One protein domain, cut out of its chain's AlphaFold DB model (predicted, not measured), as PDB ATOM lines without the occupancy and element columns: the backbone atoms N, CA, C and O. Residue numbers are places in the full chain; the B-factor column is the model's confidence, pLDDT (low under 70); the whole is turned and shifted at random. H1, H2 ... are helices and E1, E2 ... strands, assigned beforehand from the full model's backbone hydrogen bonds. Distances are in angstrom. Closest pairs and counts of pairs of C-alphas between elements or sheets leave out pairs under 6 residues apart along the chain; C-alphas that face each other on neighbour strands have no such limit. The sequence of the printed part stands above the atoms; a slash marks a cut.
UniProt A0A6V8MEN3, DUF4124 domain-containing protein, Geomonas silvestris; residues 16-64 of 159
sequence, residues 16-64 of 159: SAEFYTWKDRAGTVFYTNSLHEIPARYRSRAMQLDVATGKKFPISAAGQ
ATOM      1  N   SER A  16     -24.077  49.667   8.369       64.69
ATOM      2  CA  SER A  16     -24.389  48.446   9.117       64.69
ATOM      3  C   SER A  16     -23.632  47.277   8.488       64.69
ATOM      4  O   SER A  16     -23.875  46.922   7.337       64.69
ATOM      5  N   ALA A  17     -22.664  46.719   9.216       74.69
ATOM      6  CA  ALA A  17     -21.942  45.526   8.786       74.69
ATOM      7  C   ALA A  17     -22.756  44.288   9.181       74.69
ATOM      8  O   ALA A  17     -22.864  43.950  10.362       74.69
ATOM      9  N   GLU A  18     -23.357  43.626   8.198       84.81
ATOM     10  CA  GLU A  18     -24.096  42.389   8.415       84.81
ATOM     11  C   GLU A  18     -23.126  41.205   8.438       84.81
ATOM     12  O   GLU A  18     -22.576  40.800   7.416       84.81
ATOM     13  N   PHE A  19     -22.928  40.616   9.616       91.00
ATOM     14  CA  PHE A  19     -22.119  39.410   9.742       91.00
ATOM     15  C   PHE A  19     -22.984  38.176   9.535       91.00
ATOM     16  O   PHE A  19     -24.037  38.020  10.148       91.00
ATOM     17  N   TYR A  20     -22.511  37.256   8.708       92.94
ATOM     18  CA  TYR A  20     -23.180  35.997   8.429       92.94
ATOM     19  C   TYR A  20     -22.324  34.834   8.907       92.94
ATOM     20  O   TYR A  20     -21.104  34.824   8.738       92.94
ATOM     21  N   THR A  21     -22.967  33.820   9.476       94.06
ATOM     22  CA  THR A  21     -22.326  32.570   9.882       94.06
ATOM     23  C   THR A  21     -23.028  31.374   9.263       94.06
ATOM     24  O   THR A  21     -24.250  31.353   9.147       94.06
ATOM     25  N   TRP A  22     -22.273  30.363   8.845       94.62
ATOM     26  CA  TRP A  22     -22.834  29.133   8.288       94.62
ATOM     27  C   TRP A  22     -21.967  27.925   8.641       94.62
ATOM     28  O   TRP A  22     -20.777  28.064   8.922       94.62
ATOM     29  N   LYS A  23     -22.570  26.731   8.651       95.12
ATOM     30  CA  LYS A  23     -21.866  25.458   8.870       95.12
ATOM     31  C   LYS A  23     -21.762  24.661   7.580       95.12
ATOM     32  O   LYS A  23     -22.756  24.494   6.864       95.12
ATOM     33  N   ASP A  24     -20.574  24.145   7.300       94.81
ATOM     34  CA  ASP A  24     -20.355  23.233   6.183       94.81
ATOM     35  C   ASP A  24     -20.791  21.789   6.513       94.81
ATOM     36  O   ASP A  24     -21.410  21.515   7.543       94.81
ATOM     37  N   ARG A  25     -20.511  20.845   5.604       92.31
ATOM     38  CA  ARG A  25     -20.802  19.417   5.826       92.31
ATOM     39  C   ARG A  25     -19.895  18.761   6.870       92.31
ATOM     40  O   ARG A  25     -20.301  17.750   7.431       92.31
ATOM     41  N   ALA A  26     -18.703  19.305   7.106       93.62
ATOM     42  CA  ALA A  26     -17.782  18.825   8.132       93.62
ATOM     43  C   ALA A  26     -18.155  19.342   9.534       93.62
ATOM     44  O   ALA A  26     -17.635  18.852  10.532       93.62
ATOM     45  N   GLY A  27     -19.080  20.303   9.622       92.06
ATOM     46  CA  GLY A  27     -19.484  20.950  10.867       92.06
ATOM     47  C   GLY A  27     -18.651  22.186  11.213       92.06
ATOM     48  O   GLY A  27     -18.896  22.800  12.257       92.06
ATOM     49  N   THR A  28     -17.724  22.584  10.341       94.31
ATOM     50  CA  THR A  28     -16.896  23.782  10.486       94.31
ATOM     51  C   THR A  28     -17.765  25.025  10.345       94.31
ATOM     52  O   THR A  28     -18.556  25.144   9.406       94.31
ATOM     53  N   VAL A  29     -17.635  25.950  11.298       93.94
ATOM     54  CA  VAL A  29     -18.356  27.226  11.300       93.94
ATOM     55  C   VAL A  29     -17.526  28.267  10.563       93.94
ATOM     56  O   VAL A  29     -16.398  28.551  10.956       93.94
ATOM     57  N   PHE A  30     -18.109  28.864   9.533       95.19
ATOM     58  CA  PHE A  30     -17.527  29.970   8.786       95.19
ATOM     59  C   PHE A  30     -18.239  31.277   9.124       95.19
ATOM     60  O   PHE A  30     -19.414  31.277   9.505       95.19
ATOM     61  N   TYR A  31     -17.516  32.384   8.961       94.75
ATOM     62  CA  TYR A  31     -18.005  33.746   9.147       94.75
ATOM     63  C   TYR A  31     -17.637  34.580   7.921       94.75
ATOM     64  O   TYR A  31     -16.558  34.406   7.361       94.75
ATOM     65  N   THR A  32     -18.528  35.468   7.501       94.56
ATOM     66  CA  THR A  32     -18.290  36.406   6.397       94.56
ATOM     67  C   THR A  32     -19.097  37.686   6.611       94.56
ATOM     68  O   THR A  32     -20.081  37.685   7.348       94.56
ATOM     69  N   ASN A  33     -18.668  38.775   5.975       92.81
ATOM     70  CA  ASN A  33     -19.353  40.069   5.958       92.81
ATOM     71  C   ASN A  33     -20.246  40.235   4.710       92.81
ATOM     72  O   ASN A  33     -20.804  41.298   4.464       92.81
ATOM     73  N   SER A  34     -20.343  39.202   3.863       89.94
ATOM     74  CA  SER A  34     -21.129  39.257   2.633       89.94
ATOM     75  C   SER A  34     -21.863  37.951   2.368       89.94
ATOM     76  O   SER A  34     -21.273  36.871   2.284       89.94
ATOM     77  N   LEU A  35     -23.171  38.052   2.130       90.06
ATOM     78  CA  LEU A  35     -24.005  36.914   1.740       90.06
ATOM     79  C   LEU A  35     -23.532  36.274   0.420       90.06
ATOM     80  O   LEU A  35     -23.760  35.084   0.174       90.06
ATOM     81  N   HIS A  36     -22.851  37.044  -0.436       92.50
ATOM     82  CA  HIS A  36     -22.383  36.573  -1.737       92.50
ATOM     83  C   HIS A  36     -21.227  35.576  -1.634       92.50
ATOM     84  O   HIS A  36     -21.163  34.659  -2.456       92.50
ATOM     85  N   GLU A  37     -20.383  35.700  -0.607       93.56
ATOM     86  CA  GLU A  37     -19.261  34.790  -0.339       93.56
ATOM     87  C   GLU A  37     -19.729  33.409   0.134       93.56
ATOM     88  O   GLU A  37     -19.019  32.414  -0.019       93.56
ATOM     89  N   ILE A  38     -20.949  33.317   0.673       94.06
ATOM     90  CA  ILE A  38     -21.537  32.043   1.079       94.06
ATOM     91  C   ILE A  38     -21.944  31.265  -0.177       94.06
ATOM     92  O   ILE A  38     -22.782  31.745  -0.955       94.06
ATOM     93  N   PRO A  39     -21.432  30.033  -0.375       94.94
ATOM     94  CA  PRO A  39     -21.840  29.211  -1.504       94.94
ATOM     95  C   PRO A  39     -23.357  28.980  -1.502       94.94
ATOM     96  O   PRO A  39     -23.948  28.728  -0.451       94.94
ATOM     97  N   ALA A  40     -23.988  28.987  -2.682       94.44
ATOM     98  CA  ALA A  40     -25.450  28.924  -2.825       94.44
ATOM     99  C   ALA A  40     -26.109  27.780  -2.023       94.44
ATOM    100  O   ALA A  40     -27.137  27.973  -1.383       94.44
ATOM    101  N   ARG A  41     -25.456  26.612  -1.962       94.75
ATOM    102  CA  ARG A  41     -25.896  25.417  -1.210       94.75
ATOM    103  C   ARG A  41     -25.951  25.573   0.322       94.75
ATOM    104  O   ARG A  41     -26.465  24.687   1.013       94.75
ATOM    105  N   TYR A  42     -25.362  26.638   0.859       95.12
ATOM    106  CA  TYR A  42     -25.307  26.929   2.294       95.12
ATOM    107  C   TYR A  42     -26.043  28.211   2.677       95.12
ATOM    108  O   TYR A  42     -26.299  28.403   3.860       95.12
ATOM    109  N   ARG A  43     -26.449  29.048   1.711       92.88
ATOM    110  CA  ARG A  43     -27.181  30.294   1.989       92.88
ATOM    111  C   ARG A  43     -28.482  30.060   2.758       92.88
ATOM    112  O   ARG A  43     -28.764  30.808   3.679       92.88
ATOM    113  N   SER A  44     -29.208  28.979   2.467       89.19
ATOM    114  CA  SER A  44     -30.433  28.605   3.199       89.19
ATOM    115  C   SER A  44     -30.203  28.174   4.655       89.19
ATOM    116  O   SER A  44     -31.153  28.063   5.418       89.19
ATOM    117  N   ARG A  45     -28.951  27.902   5.041       88.38
ATOM    118  CA  ARG A  45     -28.547  27.495   6.398       88.38
ATOM    119  C   ARG A  45     -27.665  28.533   7.088       88.38
ATOM    120  O   ARG A  45     -27.194  28.278   8.195       88.38
ATOM    121  N   ALA A  46     -27.391  29.654   6.428       92.62
ATOM    122  CA  ALA A  46     -26.664  30.738   7.054       92.62
ATOM    123  C   ALA A  46     -27.557  31.421   8.103       92.62
ATOM    124  O   ALA A  46     -28.781  31.311   8.076       92.62
ATOM    125  N   MET A  47     -26.931  32.079   9.067       90.38
ATOM    126  CA  MET A  47     -27.571  32.854  10.124       90.38
ATOM    127  C   MET A  47     -26.909  34.223  10.171       90.38
ATOM    128  O   MET A  47     -25.686  34.311  10.044       90.38
ATOM    129  N   GLN A  48     -27.695  35.277  10.358       89.81
ATOM    130  CA  GLN A  48     -27.155  36.613  10.581       89.81
ATOM    131  C   GLN A  48     -26.765  36.722  12.051       89.81
ATOM    132  O   GLN A  48     -27.531  36.390  12.958       89.81
ATOM    133  N   LEU A  49     -25.521  37.105  12.282       86.88
ATOM    134  CA  LEU A  49     -24.952  37.301  13.597       86.88
ATOM    135  C   LEU A  49     -25.042  38.786  13.923       86.88
ATOM    136  O   LEU A  49     -24.360  39.605  13.312       86.88
ATOM    137  N   ASP A  50     -25.869  39.122  14.906       83.94
ATOM    138  CA  ASP A  50     -25.848  40.451  15.495       83.94
ATOM    139  C   ASP A  50     -24.642  40.539  16.435       83.94
ATOM    140  O   ASP A  50     -24.619  39.919  17.502       83.94
ATOM    141  N   VAL A  51     -23.618  41.281  16.017       76.00
ATOM    142  CA  VAL A  51     -22.364  41.432  16.770       76.00
ATOM    143  C   VAL A  51     -22.566  42.257  18.039       76.00
ATOM    144  O   VAL A  51     -21.858  42.033  19.016       76.00
ATOM    145  N   ALA A  52     -23.550  43.161  18.066       75.12
ATOM    146  CA  ALA A  52     -23.823  43.989  19.237       75.12
ATOM    147  C   ALA A  52     -24.432  43.165  20.377       75.12
ATOM    148  O   ALA A  52     -24.101  43.369  21.544       75.12
ATOM    149  N   THR A  53     -25.286  42.199  20.036       75.06
ATOM    150  CA  THR A  53     -25.998  41.382  21.030       75.06
ATOM    151  C   THR A  53     -25.390  39.983  21.195       75.06
ATOM    152  O   THR A  53     -25.764  39.242  22.105       75.06
ATOM    153  N   GLY A  54     -24.490  39.572  20.297       71.38
ATOM    154  CA  GLY A  54     -23.978  38.198  20.214       71.38
ATOM    155  C   GLY A  54     -25.060  37.163  19.874       71.38
ATOM    156  O   GLY A  54     -24.832  35.955  19.979       71.38
ATOM    157  N   LYS A  55     -26.258  37.618  19.487       74.69
ATOM    158  CA  LYS A  55     -27.403  36.760  19.178       74.69
ATOM    159  C   LYS A  55     -27.371  36.376  17.703       74.69
ATOM    160  O   LYS A  55     -27.186  37.205  16.818       74.69
ATOM    161  N   LYS A  56     -27.553  35.081  17.451       74.81
ATOM    162  CA  LYS A  56     -27.676  34.515  16.104       74.81
ATOM    163  C   LYS A  56     -29.144  34.537  15.720       74.81
ATOM    164  O   LYS A  56     -29.949  33.873  16.371       74.81
ATOM    165  N   PHE A  57     -29.479  35.277  14.677       71.81
ATOM    166  CA  PHE A  57     -30.821  35.305  14.124       71.81
ATOM    167  C   PHE A  57     -30.866  34.411  12.879       71.81
ATOM    168  O   PHE A  57     -29.976  34.489  12.024       71.81
ATOM    169  N   PRO A  58     -31.866  33.520  12.756       70.19
ATOM    170  CA  PRO A  58     -32.103  32.856  11.488       70.19
ATOM    171  C   PRO A  58     -32.431  33.935  10.454       70.19
ATOM    172  O   PRO A  58     -33.344  34.735  10.660       70.19
ATOM    173  N   ILE A  59     -31.693  33.962   9.344       63.47
ATOM    174  CA  ILE A  59     -32.114  34.733   8.173       63.47
ATOM    175  C   ILE A  59     -33.300  33.996   7.577       63.47
ATOM    176  O   ILE A  59     -33.157  33.067   6.786       63.47
ATOM    177  N   SER A  60     -34.490  34.355   8.044       50.44
ATOM    178  CA  SER A  60     -35.744  33.871   7.492       50.44
ATOM    179  C   SER A  60     -35.872  34.376   6.058       50.44
ATOM    180  O   SER A  60     -36.506  35.392   5.792       50.44
ATOM    181  N   ALA A  61     -35.297  33.640   5.108       50.62
ATOM    182  CA  ALA A  61     -35.909  33.540   3.799       50.62
ATOM    183  C   ALA A  61     -37.295  32.932   4.039       50.62
ATOM    184  O   ALA A  61     -37.408  31.837   4.594       50.62
ATOM    185  N   ALA A  62     -38.342  33.687   3.716       44.78
ATOM    186  CA  ALA A  62     -39.722  33.247   3.819       44.78
ATOM    187  C   ALA A  62     -39.878  31.813   3.271       44.78
ATOM    188  O   ALA A  62     -39.678  31.570   2.086       44.78
ATOM    189  N   GLY A  63     -40.229  30.871   4.152       40.06
ATOM    190  CA  GLY A  63     -40.706  29.540   3.781       40.06
ATOM    191  C   GLY A  63     -39.646  28.456   3.566       40.06
ATOM    192  O   GLY A  63     -39.464  27.986   2.448       40.06
ATOM    193  N   GLN A  64     -39.059  27.919   4.641       43.50
ATOM    194  CA  GLN A  64     -38.671  26.504   4.631       43.50
ATOM    195  C   GLN A  64     -38.860  25.874   6.023       43.50
ATOM    196  O   GLN A  64     -38.481  26.489   7.021       43.50
TER     197      GLN A  64
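AT A GLANCE: This is residues 16 to 64 of the 159 residues of the protein "DUF4124 domain-containing protein" of Geomonas silvestris (UniProt A0A6V8MEN3). Two strand hairpins, E1 with E2 and E3 with E4, join side by side into one strongly twisted antiparallel sheet, order E2, E1, E3, E4, which short H1 only grazes. The printed part has 49 residues, under half in named elements, mostly strand, running E1, E2, H1, E3, E4. It is compact, radius of gyration of the C-alphas 10.5 A, spanning 28 by 25 by 18 A.

HOW THE PARTS SIT: E1, residues 19 to 23, is antiparallel to E2, residues 29 to 32; N 30 and O 22 are 2.9 A apart. H1, residues 40 to 43, too short for O i to N i+4 pairs, grazes the sheet with residues 42 to 43. E3, residues 47 to 50, is antiparallel to E1, N 21 to O 47 2.8 A, and to E4, residues 55 to 58, N 57 to O 48 2.8 A. E2, H1, E3 form a split strand-helix-strand unit, E1 between its same-way strands, with a right-handed crossover.

IN THESE COORDINATES: E1, 14.0 A, begins at C-alpha 19 (-22.119, 39.410, 9.742); E2 spans 10.4 A, E4 ends at C-alpha 58 (-32.103, 32.856, 11.488).

THE WHOLE: The printed part has no cut; pLDDT is under 70 at residues 16 and 59 to 64.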